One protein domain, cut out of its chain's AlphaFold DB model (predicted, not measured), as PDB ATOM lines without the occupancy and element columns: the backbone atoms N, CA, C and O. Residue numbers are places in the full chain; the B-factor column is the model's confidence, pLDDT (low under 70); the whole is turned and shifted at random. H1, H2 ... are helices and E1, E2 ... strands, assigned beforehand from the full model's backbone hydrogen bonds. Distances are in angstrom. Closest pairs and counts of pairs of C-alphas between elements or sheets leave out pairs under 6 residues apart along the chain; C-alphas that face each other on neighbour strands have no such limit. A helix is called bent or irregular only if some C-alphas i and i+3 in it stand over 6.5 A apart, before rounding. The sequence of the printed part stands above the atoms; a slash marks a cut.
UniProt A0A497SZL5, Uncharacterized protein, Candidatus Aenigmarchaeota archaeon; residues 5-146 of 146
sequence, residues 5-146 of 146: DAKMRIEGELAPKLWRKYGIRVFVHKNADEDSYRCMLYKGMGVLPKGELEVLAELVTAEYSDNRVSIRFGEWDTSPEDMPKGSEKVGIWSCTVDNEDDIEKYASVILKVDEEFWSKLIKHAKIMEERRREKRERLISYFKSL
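Overview. This is residues 5 to 146 of the 146 residues of an uncharacterized protein of Candidatus Aenigmarchaeota archaeon (UniProt A0A497SZL5). A strongly twisted sheet of four antiparallel strands has its helices on one face, in two layers, and from this body the long helix H3 runs out as an arm, its residues 126 to 144 standing free. H2 packs on E3 and E4, and the bent helix H1 packs on E1. The printed part has 142 residues with three named helices and four named strands, in the order H1, E1, E2, H2, E3, E4, H3; the class is mixed. The whole is loose, radius of gyration of the C-alphas 19.9 A, spanning 77 by 30 by 27 A.

Arrangement. The sheet's order is E1, residues 25 to 30, E2, 37 to 48, E4, 89 to 97, and E3, 69 to 74. Within hydrogen-bond range are N 27 and O 40, 2.8 A, in the hairpin E1 and E2; N 43 and O 93, 3.0 A, between E2 and E4; N 72 and O 92, 2.8 A, in the hairpin E3 and E4. H2, residues 50 to 63, lies over E4 and E3, height over the sheet 9.1 A. E2, H2 and E3 form a split strand-helix-strand unit, E4 between its two strands, with a right-handed crossover. H3, residues 100 to 144, at the sheet's level, is only just irregular: C-alphas 101 and 104 are 6.6 A apart. Its residues 113 to 121 alone touch H2, opposite ways at a steep tilt of 46 degrees; the closest C-alphas are those of Leu 56 and Phe 117, 7.0 A. H1, residues 5 to 22, one helix by its hydrogen bonds, is bent, C-alphas 12 and 15 being 6.8 A apart. Its arm H1b only just touches H3, with 3 pairs of C-alphas within 8 A, the closest those of Tyr 22 and Leu 111, 7.6 A; H1a is on the sheet. Every O i to N i+4 pair is within hydrogen-bond range in H1a, H1b and H2, and 39 of 41 in H3.

Along the chain. H1a, residues 5 to 12, begins at C-alpha 5 (177.990, 184.717, 143.960); H1b is residues 15 to 22. E2 measures 32.7 A, E4 25.2 A and H2 20.3 A from first to last C-alpha. H3 measures 65.6 A and ends at C-alpha 144 (167.848, 257.144, 133.422).

Size, cuts and confidence. The two C-alphas farthest apart, those of Asp 5 and Leu 146, are 76.9 A apart. The printed part has no cut; the link E3 to E4, 14 residues, is long. The model's mean pLDDT over the printed part is 72.1, with 60 residues under 70, among them residues 45 to 92.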
ATOM      1  N   ASP A   5     179.162 185.096 144.754       90.31
ATOM      2  CA  ASP A   5     177.990 184.717 143.960       90.31
ATOM      3  C   ASP A   5     177.077 185.927 143.715       90.31
ATOM      4  O   ASP A   5     176.603 186.152 142.596       90.31
ATOM      5  N   ALA A   6     176.856 186.746 144.746       88.69
ATOM      6  CA  ALA A   6     176.143 188.011 144.640       88.69
ATOM      7  C   ALA A   6     176.875 188.990 143.719       88.69
ATOM      8  O   ALA A   6     176.248 189.594 142.851       88.69
ATOM      9  N   LYS A   7     178.206 189.110 143.825       91.25
ATOM     10  CA  LYS A   7     179.011 189.927 142.905       91.25
ATOM     11  C   LYS A   7     178.780 189.513 141.452       91.25
ATOM     12  O   LYS A   7     178.517 190.381 140.619       91.25
ATOM     13  N   MET A   8     178.835 188.216 141.145       91.31
ATOM     14  CA  MET A   8     178.623 187.721 139.781       91.31
ATOM     15  C   MET A   8     177.232 188.081 139.243       91.31
ATOM     16  O   MET A   8     177.119 188.529 138.100       91.31
ATOM     17  N   ARG A   9     176.179 187.952 140.060       91.50
ATOM     18  CA  ARG A   9     174.820 188.388 139.685       91.50
ATOM     19  C   ARG A   9     174.736 189.895 139.478       91.50
ATOM     20  O   ARG A   9     174.131 190.361 138.511       91.50
ATOM     21  N   ILE A  10     175.362 190.670 140.360       89.75
ATOM     22  CA  ILE A  10     175.354 192.128 140.270       89.75
ATOM     23  C   ILE A  10     176.016 192.585 138.968       89.75
ATOM     24  O   ILE A  10     175.437 193.392 138.243       89.75
ATOM     25  N   GLU A  11     177.194 192.056 138.647       89.75
ATOM     26  CA  GLU A  11     177.939 192.404 137.434       89.75
ATOM     27  C   GLU A  11     177.242 191.896 136.160       89.75
ATOM     28  O   GLU A  11     177.174 192.620 135.165       89.75
ATOM     29  N   GLY A  12     176.699 190.675 136.192       90.62
ATOM     30  CA  GLY A  12     176.095 190.022 135.029       90.62
ATOM     31  C   GLY A  12     174.674 190.482 134.697       90.62
ATOM     32  O   GLY A  12     174.310 190.556 133.522       90.62
ATOM     33  N   GLU A  13     173.867 190.819 135.704       91.44
ATOM     34  CA  GLU A  13     172.426 191.040 135.534       91.44
ATOM     35  C   GLU A  13     171.978 192.426 136.004       91.44
ATOM     36  O   GLU A  13     171.368 193.183 135.234       91.44
ATOM     37  N   LEU A  14     172.291 192.792 137.251       88.69
ATOM     38  CA  LEU A  14     171.775 194.022 137.856       88.69
ATOM     39  C   LEU A  14     172.425 195.271 137.264       88.69
ATOM     40  O   LEU A  14     171.712 196.197 136.879       88.69
ATOM     41  N   ALA A  15     173.749 195.313 137.124       87.44
ATOM     42  CA  ALA A  15     174.453 196.478 136.596       87.44
ATOM     43  C   ALA A  15     174.018 196.825 135.155       87.44
ATOM     44  O   ALA A  15     173.657 197.983 134.909       87.44
ATOM     45  N   PRO A  16     173.909 195.865 134.210       89.81
ATOM     46  CA  PRO A  16     173.368 196.142 132.879       89.81
ATOM     47  C   PRO A  16     171.904 196.594 132.885       89.81
ATOM     48  O   PRO A  16     171.501 197.394 132.033       89.81
ATOM     49  N   LYS A  17     171.079 196.071 133.803       89.94
ATOM     50  CA  LYS A  17     169.672 196.476 133.971       89.94
ATOM     51  C   LYS A  17     169.580 197.913 134.483       89.94
ATOM     52  O   LYS A  17     168.837 198.710 133.911       89.94
ATOM     53  N   LEU A  18     170.351 198.255 135.512       85.69
ATOM     54  CA  LEU A  18     170.386 199.587 136.114       85.69
ATOM     55  C   LEU A  18     170.928 200.639 135.142       85.69
ATOM     56  O   LEU A  18     170.356 201.725 135.041       85.69
ATOM     57  N   TRP A  19     171.950 200.302 134.353       85.81
ATOM     58  CA  TRP A  19     172.444 201.191 133.305       85.81
ATOM     59  C   TRP A  19     171.381 201.446 132.235       85.81
ATOM     60  O   TRP A  19     171.040 202.597 131.969       85.81
ATOM     61  N   ARG A  20     170.797 200.385 131.661       84.56
ATOM     62  CA  ARG A  20     169.796 200.516 130.588       84.56
ATOM     63  C   ARG A  20     168.534 201.240 131.035       84.56
ATOM     64  O   ARG A  20     167.978 202.012 130.261       84.56
ATOM     65  N   LYS A  21     168.058 200.965 132.250       84.12
ATOM     66  CA  LYS A  21     166.777 201.486 132.733       84.12
ATOM     67  C   LYS A  21     166.901 202.861 133.384       84.12
ATOM     68  O   LYS A  21     165.967 203.648 133.297       84.12
ATOM     69  N   TYR A  22     168.028 203.144 134.034       78.69
ATOM     70  CA  TYR A  22     168.158 204.301 134.925       78.69
ATOM     71  C   TYR A  22     169.406 205.154 134.673       78.69
ATOM     72  O   TYR A  22     169.555 206.211 135.289       78.69
ATOM     73  N   GLY A  23     170.315 204.725 133.792       80.56
ATOM     74  CA  GLY A  23     171.601 205.391 133.580       80.56
ATOM     75  C   GLY A  23     172.515 205.346 134.809       80.56
ATOM     76  O   GLY A  23     173.397 206.192 134.941       80.56
ATOM     77  N   ILE A  24     172.286 204.397 135.723       83.50
ATOM     78  CA  ILE A  24     173.105 204.203 136.923       83.50
ATOM     79  C   ILE A  24     174.222 203.218 136.585       83.50
ATOM     80  O   ILE A  24     173.965 202.119 136.094       83.50
ATOM     81  N   ARG A  25     175.464 203.606 136.855       84.62
ATOM     82  CA  ARG A  25     176.639 202.736 136.777       84.62
ATOM     83  C   ARG A  25     176.876 202.074 138.125       84.62
ATOM     84  O   ARG A  25     176.663 202.696 139.161       84.62
ATOM     85  N   VAL A  26     177.330 200.829 138.097       86.25
ATOM     86  CA  VAL A  26     177.609 200.030 139.293       86.25
ATOM     87  C   VAL A  26     179.049 199.556 139.217       86.25
ATOM     88  O   VAL A  26     179.459 199.017 138.193       86.25
ATOM     89  N   PHE A  27     179.800 199.755 140.292       87.19
ATOM     90  CA  PHE A  27     181.151 199.238 140.452       87.19
ATOM     91  C   PHE A  27     181.200 198.368 141.698       87.19
ATOM     92  O   PHE A  27     180.758 198.798 142.760       87.19
ATOM     93  N   VAL A  28     181.725 197.154 141.571       88.25
ATOM     94  CA  VAL A  28     181.884 196.232 142.697       88.25
ATOM     95  C   VAL A  28     183.350 196.235 143.120       88.25
ATOM     96  O   VAL A  28     184.242 196.065 142.291       88.25
ATOM     97  N   HIS A  29     183.612 196.454 144.405       86.75
ATOM     98  CA  HIS A  29     184.959 196.514 144.970       86.75
ATOM     99  C   HIS A  29     185.088 195.516 146.117       86.75
ATOM    100  O   HIS A  29     184.187 195.424 146.952       86.75
ATOM    101  N   LYS A  30     186.209 194.790 146.177       85.38
ATOM    102  CA  LYS A  30     186.525 193.929 147.322       85.38
ATOM    103  C   LYS A  30     186.929 194.796 148.518       85.38
ATOM    104  O   LYS A  30     187.672 195.765 148.351       85.38
ATOM    105  N   ASN A  31     186.440 194.462 149.707       82.12
ATOM    106  CA  ASN A  31     186.899 195.076 150.949       82.12
ATOM    107  C   ASN A  31     188.354 194.677 151.236       82.12
ATOM    108  O   ASN A  31     188.762 193.554 150.961       82.12
ATOM    109  N   ALA A  32     189.145 195.605 151.783       76.00
ATOM    110  CA  ALA A  32     190.562 195.358 152.066       76.00
ATOM    111  C   ALA A  32     190.772 194.287 153.153       76.00
ATOM    112  O   ALA A  32     191.744 193.540 153.085       76.00
ATOM    113  N   ASP A  33     189.834 194.191 154.099       70.19
ATOM    114  CA  ASP A  33     189.959 193.373 155.312       70.19
ATOM    115  C   ASP A  33     188.948 192.210 155.379       70.19
ATOM    116  O   ASP A  33     188.878 191.506 156.384       70.19
ATOM    117  N   GLU A  34     188.151 191.988 154.327       70.00
ATOM    118  CA  GLU A  34     187.079 190.985 154.316       70.00
ATOM    119  C   GLU A  34     187.019 190.228 152.977       70.00
ATOM    120  O   GLU A  34     187.254 190.797 151.909       70.00
ATOM    121  N   ASP A  35     186.601 188.956 153.008       79.12
ATOM    122  CA  ASP A  35     186.159 188.203 151.816       79.12
ATOM    123  C   ASP A  35     184.752 188.638 151.371       79.12
ATOM    124  O   ASP A  35     183.874 187.834 151.064       79.12
ATOM    125  N   SER A  36     184.529 189.948 151.369       82.94
ATOM    126  CA  SER A  36     183.264 190.572 151.039       82.94
ATOM    127  C   SER A  36     183.462 191.710 150.049       82.94
ATOM    128  O   SER A  36     184.543 192.292 149.900       82.94
ATOM    129  N   TYR A  37     182.383 192.025 149.353       85.50
ATOM    130  CA  TYR A  37     182.323 193.072 148.359       85.50
ATOM    131  C   TYR A  37     181.407 194.203 148.820       85.50
ATOM    132  O   TYR A  37     180.469 194.018 149.602       85.50
ATOM    133  N   ARG A  38     181.663 195.389 148.277       85.75
ATOM    134  CA  ARG A  38     180.752 196.531 148.314       85.75
ATOM    135  C   ARG A  38     180.460 196.996 146.902       85.75
ATOM    136  O   ARG A  38     181.330 196.951 146.030       85.75
ATOM    137  N   CYS A  39     179.257 197.499 146.696       85.00
ATOM    138  CA  CYS A  39     178.860 198.113 145.442       85.00
ATOM    139  C   CYS A  39     178.828 199.621 145.590       85.00
ATOM    140  O   CYS A  39     178.246 200.143 146.537       85.00
ATOM    141  N   MET A  40     179.404 200.320 144.621       83.31
ATOM    142  CA  MET A  40     179.250 201.752 144.474       83.31
ATOM    143  C   MET A  40     178.412 202.064 143.233       83.31
ATOM    144  O   MET A  40     178.737 201.670 142.112       83.31
ATOM    145  N   LEU A  41     177.284 202.727 143.462       82.25
ATOM    146  CA  LEU A  41     176.303 203.146 142.469       82.25
ATOM    147  C   LEU A  41     176.568 204.602 142.102       82.25
ATOM    148  O   LEU A  41     176.704 205.411 143.013       82.25
ATOM    149  N   TYR A  42     176.591 204.953 140.815       79.19
ATOM    150  CA  TYR A  42     176.837 206.323 140.359       79.19
ATOM    151  C   TYR A  42     175.911 206.747 139.225       79.19
ATOM    152  O   TYR A  42     175.645 205.971 138.307       79.19
ATOM    153  N   LYS A  43     175.492 208.012 139.227       76.38
ATOM    154  CA  LYS A  43     174.731 208.621 138.130       76.38
ATOM    155  C   LYS A  43     175.228 210.042 137.887       76.38
ATOM    156  O   LYS A  43     175.320 210.839 138.816       76.38
ATOM    157  N   GLY A  44     175.551 210.346 136.630       70.62
ATOM    158  CA  GLY A  44     175.873 211.708 136.214       70.62
ATOM    159  C   GLY A  44     174.613 212.571 136.194       70.62
ATOM    160  O   GLY A  44     173.609 212.190 135.596       70.62
ATOM    161  N   MET A  45     174.683 213.731 136.832       66.62
ATOM    162  CA  MET A  45     173.612 214.709 136.998       66.62
ATOM    163  C   MET A  45     173.894 215.941 136.135       66.62
ATOM    164  O   MET A  45     174.037 217.043 136.650       66.62
ATOM    165  N   GLY A  46     174.007 215.739 134.820       62.47
ATOM    166  CA  GLY A  46     174.159 216.823 133.843       62.47
ATOM    167  C   GLY A  46     175.310 217.798 134.124       62.47
ATOM    168  O   GLY A  46     176.128 217.608 135.018       62.47
ATOM    169  N   VAL A  47     175.383 218.854 133.321       61.22
ATOM    170  CA  VAL A  47     176.290 219.976 133.564       61.22
ATOM    171  C   VAL A  47     175.509 221.077 134.266       61.22
ATOM    172  O   VAL A  47     174.447 221.474 133.785       61.22
ATOM    173  N   LEU A  48     176.025 221.569 135.393       60.66
ATOM    174  CA  LEU A  48     175.372 222.606 136.186       60.66
ATOM    175  C   LEU A  48     176.359 223.684 136.671       60.66
ATOM    176  O   LEU A  48     177.534 223.394 136.933       60.66
ATOM    177  N   PRO A  49     175.893 224.936 136.862       58.91
ATOM    178  CA  PRO A  49     176.667 225.961 137.549       58.91
ATOM    179  C   PRO A  49     176.995 225.533 138.986       58.91
ATOM    180  O   PRO A  49     176.129 225.055 139.718       58.91
ATOM    181  N   LYS A  50     178.232 225.780 139.435       61.44
ATOM    182  CA  LYS A  50     178.735 225.370 140.764       61.44
ATOM    183  C   LYS A  50     177.782 225.691 141.931       61.44
ATOM    184  O   LYS A  50     177.593 224.844 142.794       61.44
ATOM    185  N   GLY A  51     177.182 226.883 141.954       62.91
ATOM    186  CA  GLY A  51     176.294 227.286 143.053       62.91
ATOM    187  C   GLY A  51     174.970 226.513 143.098       62.91
ATOM    188  O   GLY A  51     174.444 226.262 144.173       62.91
ATOM    189  N   GLU A  52     174.444 226.093 141.946       65.00
ATOM    190  CA  GLU A  52     173.225 225.275 141.880       65.00
ATOM    191  C   GLU A  52     173.490 223.848 142.379       65.00
ATOM    192  O   GLU A  52     172.669 223.251 143.070       65.00
ATOM    193  N   LEU A  53     174.686 223.338 142.096       63.44
ATOM    194  CA  LEU A  53     175.167 222.044 142.567       63.44
ATOM    195  C   LEU A  53     175.412 221.993 144.081       63.44
ATOM    196  O   LEU A  53     175.103 220.985 144.711       63.44
ATOM    197  N   GLU A  54     175.943 223.063 144.672       64.88
ATOM    198  CA  GLU A  54     176.130 223.161 146.128       64.88
ATOM    199  C   GLU A  54     174.781 223.111 146.861       64.88
ATOM    200  O   GLU A  54     174.614 222.314 147.782       64.88
ATOM    201  N   VAL A  55     173.782 223.858 146.372       65.81
ATOM    202  CA  VAL A  55     172.406 223.815 146.902       65.81
ATOM    203  C   VAL A  55     171.800 222.415 146.768       65.81
ATOM    204  O   VAL A  55     171.149 221.928 147.690       65.81
ATOM    205  N   LEU A  56     172.026 221.743 145.637       67.44
ATOM    206  CA  LEU A  56     171.564 220.374 145.419       67.44
ATOM    207  C   LEU A  56     172.168 219.392 146.435       67.44
ATOM    208  O   LEU A  56     171.441 218.594 147.024       67.44
ATOM    209  N   ALA A  57     173.483 219.449 146.649       64.31
ATOM    210  CA  ALA A  57     174.161 218.565 147.591       64.31
ATOM    211  C   ALA A  57     173.708 218.800 149.037       64.31
ATOM    212  O   ALA A  57     173.498 217.828 149.765       64.31
ATOM    213  N   GLU A  58     173.503 220.054 149.444       64.06
ATOM    214  CA  GLU A  58     172.963 220.385 150.768       64.06
ATOM    215  C   GLU A  58     171.553 219.822 150.965       64.06
ATOM    216  O   GLU A  58     171.285 219.177 151.981       64.06
ATOM    217  N   LEU A  59     170.665 220.002 149.982       63.62
ATOM    218  CA  LEU A  59     169.297 219.493 150.072       63.62
ATOM    219  C   LEU A  59     169.252 217.958 150.141       63.62
ATOM    220  O   LEU A  59     168.484 217.399 150.921       63.62
ATOM    221  N   VAL A  60     170.096 217.274 149.366       63.72
ATOM    222  CA  VAL A  60     170.175 215.803 149.356       63.72
ATOM    223  C   VAL A  60     170.748 215.267 150.662       63.72
ATOM    224  O   VAL A  60     170.218 214.303 151.207       63.72
ATOM    225  N   THR A  61     171.786 215.911 151.195       61.97
ATOM    226  CA  THR A  61     172.388 215.532 152.483       61.97
ATOM    227  C   THR A  61     171.401 215.725 153.637       61.97
ATOM    228  O   THR A  61     171.370 214.919 154.565       61.97
ATOM    229  N   ALA A  62     170.564 216.765 153.578       61.91
ATOM    230  CA  ALA A  62     169.540 217.027 154.585       61.91
ATOM    231  C   ALA A  62     168.371 216.025 154.535       61.91
ATOM    232  O   ALA A  62     167.877 215.622 155.587       61.91
ATOM    233  N   GLU A  63     167.928 215.620 153.339       61.56
ATOM    234  CA  GLU A  63     166.794 214.697 153.163       61.56
ATOM    235  C   GLU A  63     167.193 213.209 153.295       61.56
ATOM    236  O   GLU A  63     166.360 212.391 153.687       61.56
ATOM    237  N   TYR A  64     168.457 212.851 153.032       61.47
ATOM    238  CA  TYR A  64     168.960 211.467 153.028       61.47
ATOM    239  C   TYR A  64     170.207 211.286 153.910       61.47
ATOM    240  O   TYR A  64     171.179 210.656 153.503       61.47
ATOM    241  N   SER A  65     170.169 211.830 155.131       53.72
ATOM    242  CA  SER A  65     171.285 211.906 156.093       53.72
ATOM    243  C   SER A  65     171.872 210.570 156.578       53.72
ATOM    244  O   SER A  65     172.885 210.565 157.284       53.72
ATOM    245  N   ASP A  66     171.296 209.431 156.183       57.12
ATOM    246  CA  ASP A  66     171.985 208.149 156.285       57.12
ATOM    247  C   ASP A  66     173.186 208.196 155.330       57.12
ATOM    248  O   ASP A  66     173.024 208.109 154.116       57.12
ATOM    249  N   ASN A  67     174.387 208.352 155.904       52.78
ATOM    250  CA  ASN A  67     175.729 208.585 155.327       52.78
ATOM    251  C   ASN A  67     176.171 207.755 154.094       52.78
ATOM    252  O   ASN A  67     177.336 207.791 153.698       52.78
ATOM    253  N   ARG A  68     175.290 206.966 153.488       60.22
ATOM    254  CA  ARG A  68     175.542 206.133 152.314       60.22
ATOM    255  C   ARG A  68     175.332 206.864 151.000       60.22
ATOM    256  O   ARG A  68     175.792 206.346 149.990       60.22
ATOM    257  N   VAL A  69     174.665 208.018 150.992       59.12
ATOM    258  CA  VAL A  69     174.436 208.830 149.790       59.12
ATOM    259  C   VAL A  69     175.357 210.046 149.810       59.12
ATOM    260  O   VAL A  69     175.350 210.818 150.762       59.12
ATOM    261  N   SER A  70     176.148 210.233 148.754       62.69
ATOM    262  CA  SER A  70     176.993 211.418 148.596       62.69
ATOM    263  C   SER A  70     176.907 211.979 147.183       62.69
ATOM    264  O   SER A  70     176.975 211.239 146.200       62.69
ATOM    265  N   ILE A  71     176.776 213.300 147.077       59.00
ATOM    266  CA  ILE A  71     176.919 214.010 145.807       59.00
ATOM    267  C   ILE A  71     178.338 214.555 145.748       59.00
ATOM    268  O   ILE A  71     178.742 215.361 146.583       59.00
ATOM    269  N   ARG A  72     179.103 214.086 144.764       59.75
ATOM    270  CA  ARG A  72     180.440 214.593 144.458       59.75
ATOM    271  C   ARG A  72     180.373 215.477 143.226       59.75
ATOM    272  O   ARG A  72     179.511 215.304 142.371       59.75
ATOM    273  N   PHE A  73     181.301 216.418 143.129       57.16
ATOM    274  CA  PHE A  73     181.411 217.294 141.970       57.16
ATOM    275  C   PHE A  73     182.723 217.012 141.249       57.16
ATOM    276  O   PHE A  73     183.756 216.940 141.903       57.16
ATOM    277  N   GLY A  74     182.707 216.891 139.928       52.44
ATOM    278  CA  GLY A  74     183.926 216.694 139.143       52.44
ATOM    279  C   GLY A  74     183.631 216.657 137.650       52.44
ATOM    280  O   GLY A  74     182.475 216.565 137.249       52.44
ATOM    281  N   GLU A  75     184.666 216.720 136.819       46.31
ATOM    282  CA  GLU A  75     184.635 216.002 135.539       46.31
ATOM    283  C   GLU A  75     184.890 214.522 135.841       46.31
ATOM    284  O   GLU A  75     185.459 214.206 136.885       46.31
ATOM    285  N   TRP A  76     184.466 213.612 134.960       45.00
ATOM    286  CA  TRP A  76     184.595 212.159 135.170       45.00
ATOM    287  C   TRP A  76     186.015 211.694 135.582       45.00
ATOM    288  O   TRP A  76     186.120 210.636 136.193       45.00
ATOM    289  N   ASP A  77     187.053 212.507 135.333       40.28
ATOM    290  CA  ASP A  77     188.465 212.220 135.619       40.28
ATOM    291  C   ASP A  77     189.186 213.230 136.546       40.28
ATOM    292  O   ASP A  77     190.396 213.112 136.742       40.28
ATOM    293  N   THR A  78     188.495 214.206 137.154       39.38
ATOM    294  CA  THR A  78     189.167 215.267 137.940       39.38
ATOM    295  C   THR A  78     188.498 215.481 139.295       39.38
ATOM    296  O   THR A  78     187.283 215.677 139.374       39.38
ATOM    297  N   SER A  79     189.290 215.470 140.374       44.09
ATOM    298  CA  SER A  79     188.784 215.717 141.726       44.09
ATOM    299  C   SER A  79     188.201 217.142 141.845       44.09
ATOM    300  O   SER A  79     188.692 218.064 141.188       44.09
ATOM    301  N   PRO A  80     187.169 217.370 142.684       46.25
ATOM    302  CA  PRO A  80     186.568 218.696 142.858       46.25
ATOM    303  C   PRO A  80     187.546 219.790 143.312       46.25
ATOM    304  O   PRO A  80     187.252 220.973 143.111       46.25
ATOM    305  N   GLU A  81     188.648 219.397 143.951       49.38
ATOM    306  CA  GLU A  81     189.702 220.256 144.499       49.38
ATOM    307  C   GLU A  81     190.698 220.701 143.416       49.38
ATOM    308  O   GLU A  81     191.223 221.811 143.490       49.38
ATOM    309  N   ASP A  82     190.869 219.887 142.370       52.66
ATOM    310  CA  ASP A  82     191.817 220.112 141.274       52.66
ATOM    311  C   ASP A  82     191.199 220.859 140.072       52.66
ATOM    312  O   ASP A  82     191.872 221.122 139.073       52.66
ATOM    313  N   MET A  83     189.911 221.221 140.134       52.97
ATOM    314  CA  MET A  83     189.220 221.861 139.009       52.97
ATOM    315  C   MET A  83     189.482 223.379 138.903       52.97
ATOM    316  O   MET A  83     189.357 224.104 139.899       52.97
ATOM    317  N   PRO A  84     189.716 223.915 137.685       49.31
ATOM    318  CA  PRO A  84     189.808 225.351 137.444       49.31
ATOM    319  C   PRO A  84     188.556 226.125 137.888       49.31
ATOM    320  O   PRO A  84     187.410 225.685 137.767       49.31
ATOM    321  N   LYS A  85     188.770 227.341 138.396       49.72
ATOM    322  CA  LYS A  85     187.695 228.210 138.884       49.72
ATOM    323  C   LYS A  85     186.845 228.710 137.706       49.72
ATOM    324  O   LYS A  85     187.323 229.502 136.905       49.72
ATOM    325  N   GLY A  86     185.581 228.286 137.643       49.84
ATOM    326  CA  GLY A  86     184.636 228.674 136.585       49.84
ATOM    327  C   GLY A  86     184.247 227.546 135.627       49.84
ATOM    328  O   GLY A  86     183.396 227.777 134.774       49.84
ATOM    329  N   SER A  87     184.814 226.346 135.789       52.66
ATOM    330  CA  SER A  87     184.403 225.175 135.017       52.66
ATOM    331  C   SER A  87     182.957 224.774 135.313       52.66
ATOM    332  O   SER A  87     182.500 224.782 136.462       52.66
ATOM    333  N   GLU A  88     182.262 224.401 134.247       52.56
ATOM    334  CA  GLU A  88     181.033 223.622 134.272       52.56
ATOM    335  C   GLU A  88     181.293 222.310 135.031       52.56
ATOM    336  O   GLU A  88     182.211 221.565 134.696       52.56
ATOM    337  N   LYS A  89     180.553 222.059 136.118       56.19
ATOM    338  CA  LYS A  89     180.746 220.859 136.941       56.19
ATOM    339  C   LYS A  89     179.698 219.817 136.575       56.19
ATOM    340  O   LYS A  89     178.530 220.160 136.383       56.19
ATOM    341  N   VAL A  90     180.099 218.546 136.544       57.72
ATOM    342  CA  VAL A  90     179.148 217.435 136.533       57.72
ATOM    343  C   VAL A  90     178.841 217.083 137.984       57.72
ATOM    344  O   VAL A  90     179.743 216.803 138.780       57.72
ATOM    345  N   GLY A  91     177.564 217.143 138.356       62.75
ATOM    346  CA  GLY A  91     177.119 216.544 139.609       62.75
ATOM    347  C   GLY A  91     177.190 215.030 139.461       62.75
ATOM    348  O   GLY A  91     176.693 214.485 138.483       62.75
ATOM    349  N   ILE A  92     177.822 214.329 140.388       66.44
ATOM    350  CA  ILE A  92     177.830 212.870 140.408       66.44
ATOM    351  C   ILE A  92     177.130 212.451 141.683       66.44
ATOM    352  O   ILE A  92     177.635 212.659 142.786       66.44
ATOM    353  N   TRP A  93     175.969 211.831 141.527       71.38
ATOM    354  CA  TRP A  93     175.370 211.105 142.628       71.38
ATOM    355  C   TRP A  93     176.152 209.815 142.834       71.38
ATOM    356  O   TRP A  93     176.449 209.123 141.857       71.38
ATOM    357  N   SER A  94     176.465 209.482 144.082       74.62
ATOM    358  CA  SER A  94     177.100 208.218 144.443       74.62
ATOM    359  C   SER A  94     176.509 207.614 145.715       74.62
ATOM    360  O   SER A  94     176.151 208.336 146.646       74.62
ATOM    361  N   CYS A  95     176.444 206.285 145.780       77.12
ATOM    362  CA  CYS A  95     176.107 205.568 147.007       77.12
ATOM    363  C   CYS A  95     176.866 204.266 147.130       77.12
ATOM    364  O   CYS A  95     177.063 203.568 146.139       77.12
ATOM    365  N   THR A  96     177.265 203.945 148.358       81.00
ATOM    366  CA  THR A  96     177.885 202.662 148.687       81.00
ATOM    367  C   THR A  96     176.882 201.763 149.399       81.00
ATOM    368  O   THR A  96     176.259 202.176 150.379       81.00
ATOM    369  N   VAL A  97     176.745 200.531 148.913       80.19
ATOM    370  CA  VAL A  97     175.868 199.507 149.480       80.19
ATOM    371  C   VAL A  97     176.640 198.217 149.732       80.19
ATOM    372  O   VAL A  97     177.419 197.762 148.894       80.19
ATOM    373  N   ASP A  98     176.390 197.625 150.898       81.06
ATOM    374  CA  ASP A  98     177.041 196.391 151.356       81.06
ATOM    375  C   ASP A  98     176.125 195.165 151.203       81.06
ATOM    376  O   ASP A  98     176.484 194.054 151.594       81.06
ATOM    377  N   ASN A  99     174.902 195.344 150.700       80.94
ATOM    378  CA  ASN A  99     173.932 194.275 150.487       80.94
ATOM    379  C   ASN A  99     173.322 194.387 149.084       80.94
ATOM    380  O   ASN A  99     172.999 195.486 148.635       80.94
ATOM    381  N   GLU A 100     173.171 193.249 148.410       80.75
ATOM    382  CA  GLU A 100     172.534 193.141 147.097       80.75
ATOM    383  C   GLU A 100     171.077 193.619 147.148       80.75
ATOM    384  O   GLU A 100     170.662 194.401 146.295       80.75
ATOM    385  N   ASP A 101     170.339 193.263 148.206       82.19
ATOM    386  CA  ASP A 101     168.925 193.639 148.380       82.19
ATOM    387  C   ASP A 101     168.717 195.160 148.458       82.19
ATOM    388  O   ASP A 101     167.675 195.698 148.075       82.19
ATOM    389  N   ASP A 102     169.735 195.877 148.933       79.81
ATOM    390  CA  ASP A 102     169.694 197.325 149.061       79.81
ATOM    391  C   ASP A 102     169.906 198.027 147.707       79.81
ATOM    392  O   ASP A 102     169.481 199.171 147.541       79.81
ATOM    393  N   ILE A 103     170.502 197.366 146.706       81.25
ATOM    394  CA  ILE A 103     170.855 197.982 145.417       81.25
ATOM    395  C   ILE A 103     169.623 198.571 144.719       81.25
ATOM    396  O   ILE A 103     169.644 199.736 144.313       81.25
ATOM    397  N   GLU A 104     168.536 197.805 144.586       76.31
ATOM    398  CA  GLU A 104     167.322 198.294 143.916       76.31
ATOM    399  C   GLU A 104     166.604 199.372 144.739       76.31
ATOM    400  O   GLU A 104     166.081 200.342 144.178       76.31
ATOM    401  N   LYS A 105     166.635 199.256 146.073       80.38
ATOM    402  CA  LYS A 105     166.091 200.272 146.979       80.38
ATOM    403  C   LYS A 105     166.812 201.603 146.781       80.38
ATOM    404  O   LYS A 105     166.148 202.611 146.531       80.38
ATOM    405  N   TYR A 106     168.143 201.614 146.815       73.31
ATOM    406  CA  TYR A 106     168.918 202.834 146.589       73.31
ATOM    407  C   TYR A 106     168.781 203.334 145.150       73.31
ATOM    408  O   TYR A 106     168.627 204.536 144.961       73.31
ATOM    409  N   ALA A 107     168.698 202.456 144.146       74.19
ATOM    410  CA  ALA A 107     168.403 202.866 142.771       74.19
ATOM    411  C   ALA A 107     167.068 203.619 142.649       74.19
ATOM    412  O   ALA A 107     166.982 204.621 141.942       74.19
ATOM    413  N   SER A 108     166.031 203.183 143.370       75.12
ATOM    414  CA  SER A 108     164.743 203.886 143.396       75.12
ATOM    415  C   SER A 108     164.825 205.252 144.089       75.12
ATOM    416  O   SER A 108     164.188 206.206 143.642       75.12
ATOM    417  N   VAL A 109     165.642 205.367 145.142       73.19
ATOM    418  CA  VAL A 109     165.896 206.635 145.840       73.19
ATOM    419  C   VAL A 109     166.622 207.614 144.922       73.19
ATOM    420  O   VAL A 109     166.194 208.758 144.835       73.19
ATOM    421  N   ILE A 110     167.636 207.162 144.173       70.25
ATOM    422  CA  ILE A 110     168.354 207.988 143.182       70.25
ATOM    423  C   ILE A 110     167.388 208.652 142.214       70.25
ATOM    424  O   ILE A 110     167.549 209.820 141.900       70.25
ATOM    425  N   LEU A 111     166.402 207.908 141.717       72.38
ATOM    426  CA  LEU A 111     165.463 208.428 140.727       72.38
ATOM    427  C   LEU A 111     164.515 209.455 141.327       72.38
ATOM    428  O   LEU A 111     164.277 210.483 140.706       72.38
ATOM    429  N   LYS A 112     164.016 209.202 142.540       73.31
ATOM    430  CA  LYS A 112     163.185 210.177 143.257       73.31
ATOM    431  C   LYS A 112     163.955 211.462 143.526       73.31
ATOM    432  O   LYS A 112     163.436 212.539 143.275       73.31
ATOM    433  N   VAL A 113     165.204 211.327 143.972       67.94
ATOM    434  CA  VAL A 113     166.152 212.431 144.133       67.94
ATOM    435  C   VAL A 113     166.286 213.175 142.800       67.94
ATOM    436  O   VAL A 113     165.999 214.363 142.738       67.94
ATOM    437  N   ASP A 114     166.644 212.489 141.717       68.56
ATOM    438  CA  ASP A 114     166.803 213.092 140.390       68.56
ATOM    439  C   ASP A 114     165.541 213.894 140.002       68.56
ATOM    440  O   ASP A 114     165.608 215.105 139.807       68.56
ATOM    441  N   GLU A 115     164.363 213.272 140.000       71.56
ATOM    442  CA  GLU A 115     163.101 213.913 139.608       71.56
ATOM    443  C   GLU A 115     162.708 215.098 140.507       71.56
ATOM    444  O   GLU A 115     162.421 216.198 140.016       71.56
ATOM    445  N   GLU A 116     162.701 214.905 141.828       70.19
ATOM    446  CA  GLU A 116     162.288 215.940 142.774       70.19
ATOM    447  C   GLU A 116     163.278 217.104 142.789       70.19
ATOM    448  O   GLU A 116     162.865 218.270 142.776       70.19
ATOM    449  N   PHE A 117     164.582 216.828 142.759       68.75
ATOM    450  CA  PHE A 117     165.581 217.882 142.810       68.75
ATOM    451  C   PHE A 117     165.733 218.632 141.496       68.75
ATOM    452  O   PHE A 117     165.860 219.856 141.546       68.75
ATOM    453  N   TRP A 118     165.632 217.978 140.335       66.75
ATOM    454  CA  TRP A 118     165.578 218.698 139.059       66.75
ATOM    455  C   TRP A 118     164.392 219.660 139.024       66.75
ATOM    456  O   TRP A 118     164.536 220.808 138.598       66.75
ATOM    457  N   SER A 119     163.235 219.249 139.551       68.69
ATOM    458  CA  SER A 119     162.067 220.129 139.640       68.69
ATOM    459  C   SER A 119     162.308 221.342 140.557       68.69
ATOM    460  O   SER A 119     161.974 222.477 140.192       68.69
ATOM    461  N   LYS A 120     162.947 221.132 141.721       68.56
ATOM    462  CA  LYS A 120     163.307 222.187 142.685       68.56
ATOM    463  C   LYS A 120     164.360 223.140 142.095       68.56
ATOM    464  O   LYS A 120     164.200 224.356 142.218       68.56
ATOM    465  N   LEU A 121     165.373 222.616 141.401       64.12
ATOM    466  CA  LEU A 121     166.422 223.385 140.720       64.12
ATOM    467  C   LEU A 121     165.859 224.270 139.611       64.12
ATOM    468  O   LEU A 121     166.097 225.473 139.619       64.12
ATOM    469  N   ILE A 122     165.043 223.714 138.709       67.56
ATOM    470  CA  ILE A 122     164.406 224.482 137.627       67.56
ATOM    471  C   ILE A 122     163.572 225.631 138.205       67.56
ATOM    472  O   ILE A 122     163.595 226.751 137.689       67.56
ATOM    473  N   LYS A 123     162.838 225.378 139.293       72.44
ATOM    474  CA  LYS A 123     162.057 226.413 139.977       72.44
ATOM    475  C   LYS A 123     162.958 227.488 140.589       72.44
ATOM    476  O   LYS A 123     162.663 228.672 140.444       72.44
ATOM    477  N   HIS A 124     164.050 227.096 141.244       69.31
ATOM    478  CA  HIS A 124     165.002 228.031 141.838       69.31
ATOM    479  C   HIS A 124     165.711 228.891 140.781       69.31
ATOM    480  O   HIS A 124     165.773 230.111 140.933       69.31
ATOM    481  N   ALA A 125     166.172 228.288 139.683       64.00
ATOM    482  CA  ALA A 125     166.813 228.983 138.568       64.00
ATOM    483  C   ALA A 125     165.893 230.056 137.962       64.00
ATOM    484  O   ALA A 125     166.311 231.203 137.807       64.00
ATOM    485  N   LYS A 126     164.609 229.730 137.736       74.44
ATOM    486  CA  LYS A 126     163.594 230.695 137.271       74.44
ATOM    487  C   LYS A 126     163.424 231.879 138.228       74.44
ATOM    488  O   LYS A 126     163.437 233.026 137.792       74.44
ATOM    489  N   ILE A 127     163.332 231.618 139.537       77.94
ATOM    490  CA  ILE A 127     163.224 232.675 140.562       77.94
ATOM    491  C   ILE A 127     164.461 233.585 140.538       77.94
ATOM    492  O   ILE A 127     164.357 234.808 140.669       77.94
ATOM    493  N   MET A 128     165.651 233.004 140.386       68.25
ATOM    494  CA  MET A 128     166.899 233.764 140.353       68.25
ATOM    495  C   MET A 128     167.040 234.603 139.080       68.25
ATOM    496  O   MET A 128     167.542 235.728 139.149       68.25
ATOM    497  N   GLU A 129     166.575 234.099 137.939       74.75
ATOM    498  CA  GLU A 129     166.518 234.845 136.681       74.75
ATOM    499  C   GLU A 129     165.589 236.066 136.788       74.75
ATOM    500  O   GLU A 129     166.005 237.183 136.461       74.75
ATOM    501  N   GLU A 130     164.386 235.898 137.345       85.38
ATOM    502  CA  GLU A 130     163.445 237.003 137.580       85.38
ATOM    503  C   GLU A 130     164.040 238.078 138.493       85.38
ATOM    504  O   GLU A 130     164.030 239.262 138.149       85.38
ATOM    505  N   ARG A 131     164.662 237.681 139.611       79.62
ATOM    506  CA  ARG A 131     165.336 238.622 140.524       79.62
ATOM    507  C   ARG A 131     166.460 239.399 139.841       79.62
ATOM    508  O   ARG A 131     166.639 240.592 140.100       79.62
ATOM    509  N   ARG A 132     167.244 238.743 138.974       75.69
ATOM    510  CA  ARG A 132     168.298 239.410 138.189       75.69
ATOM    511  C   ARG A 132     167.699 240.414 137.205       75.69
ATOM    512  O   ARG A 132     168.239 241.516 137.091       75.69
ATOM    513  N   ARG A 133     166.587 240.072 136.543       85.44
ATOM    514  CA  ARG A 133     165.860 240.976 135.637       85.44
ATOM    515  C   ARG A 133     165.352 242.213 136.376       85.44
ATOM    516  O   ARG A 133     165.695 243.323 135.977       85.44
ATOM    517  N   GLU A 134     164.646 242.038 137.490       87.81
ATOM    518  CA  GLU A 134     164.124 243.150 138.299       87.81
ATOM    519  C   GLU A 134     165.237 244.083 138.787       87.81
ATOM    520  O   GLU A 134     165.124 245.308 138.727       87.81
ATOM    521  N   LYS A 135     166.355 243.514 139.257       84.00
ATOM    522  CA  LYS A 135     167.507 244.306 139.702       84.00
ATOM    523  C   LYS A 135     168.107 245.117 138.552       84.00
ATOM    524  O   LYS A 135     168.481 246.272 138.754       84.00
ATOM    525  N   ARG A 136     168.176 244.536 137.351       81.69
ATOM    526  CA  ARG A 136     168.655 245.218 136.143       81.69
ATOM    527  C   ARG A 136     167.720 246.355 135.734       81.69
ATOM    528  O   ARG A 136     168.204 247.442 135.443       81.69
ATOM    529  N   GLU A 137     166.408 246.141 135.766       89.44
ATOM    530  CA  GLU A 137     165.405 247.171 135.467       89.44
ATOM    531  C   GLU A 137     165.476 248.345 136.450       89.44
ATOM    532  O   GLU A 137     165.498 249.499 136.021       89.44
ATOM    533  N   ARG A 138     165.618 248.071 137.755       85.94
ATOM    534  CA  ARG A 138     165.811 249.118 138.774       85.94
ATOM    535  C   ARG A 138     167.080 249.929 138.535       85.94
ATOM    536  O   ARG A 138     167.038 251.152 138.620       85.94
ATOM    537  N   LEU A 139     168.194 249.268 138.213       79.44
ATOM    538  CA  LEU A 139     169.452 249.948 137.892       79.44
ATOM    539  C   LEU A 139     169.317 250.824 136.641       79.44
ATOM    540  O   LEU A 139     169.722 251.980 136.666       79.44
ATOM    541  N   ILE A 140     168.707 250.307 135.571       85.44
ATOM    542  CA  ILE A 140     168.457 251.076 134.344       85.44
ATOM    543  C   ILE A 140     167.572 252.290 134.642       85.44
ATOM    544  O   ILE A 140     167.858 253.382 134.159       85.44
ATOM    545  N   SER A 141     166.518 252.118 135.442       84.69
ATOM    546  CA  SER A 141     165.642 253.215 135.856       84.69
ATOM    547  C   SER A 141     166.399 254.282 136.646       84.69
ATOM    548  O   SER A 141     166.241 255.462 136.358       84.69
ATOM    549  N   TYR A 142     167.234 253.875 137.607       81.81
ATOM    550  CA  TYR A 142     168.061 254.786 138.397       81.81
ATOM    551  C   TYR A 142     169.009 255.605 137.510       81.81
ATOM    552  O   TYR A 142     169.034 256.829 137.603       81.81
ATOM    553  N   PHE A 143     169.718 254.955 136.583       72.38
ATOM    554  CA  PHE A 143     170.622 255.651 135.662       72.38
ATOM    555  C   PHE A 143     169.906 256.560 134.660       72.38
ATOM    556  O   PHE A 143     170.480 257.560 134.257       72.38
ATOM    557  N   LYS A 144     168.665 256.250 134.262       78.44
ATOM    558  CA  LYS A 144     167.848 257.144 133.422       78.44
ATOM    559  C   LYS A 144     167.308 258.367 134.172       78.44
ATOM    560  O   LYS A 144     166.840 259.294 133.523       78.44
ATOM    561  N   SER A 145     167.294 258.325 135.506       74.38
ATOM    562  CA  SER A 145     166.816 259.419 136.363       74.38
ATOM    563  C   SER A 145     167.920 260.353 136.872       74.38
ATOM    564  O   SER A 145     167.597 261.346 137.521       74.38
ATOM    565  N   LEU A 146     169.188 260.017 136.609       69.06
ATOM    566  CA  LEU A 146     170.360 260.879 136.806       69.06
ATOM    567  C   LEU A 146     170.552 261.791 135.590       69.06
ATOM    568  O   LEU A 146     170.967 262.948 135.810       69.06
TER     569      LEU A 146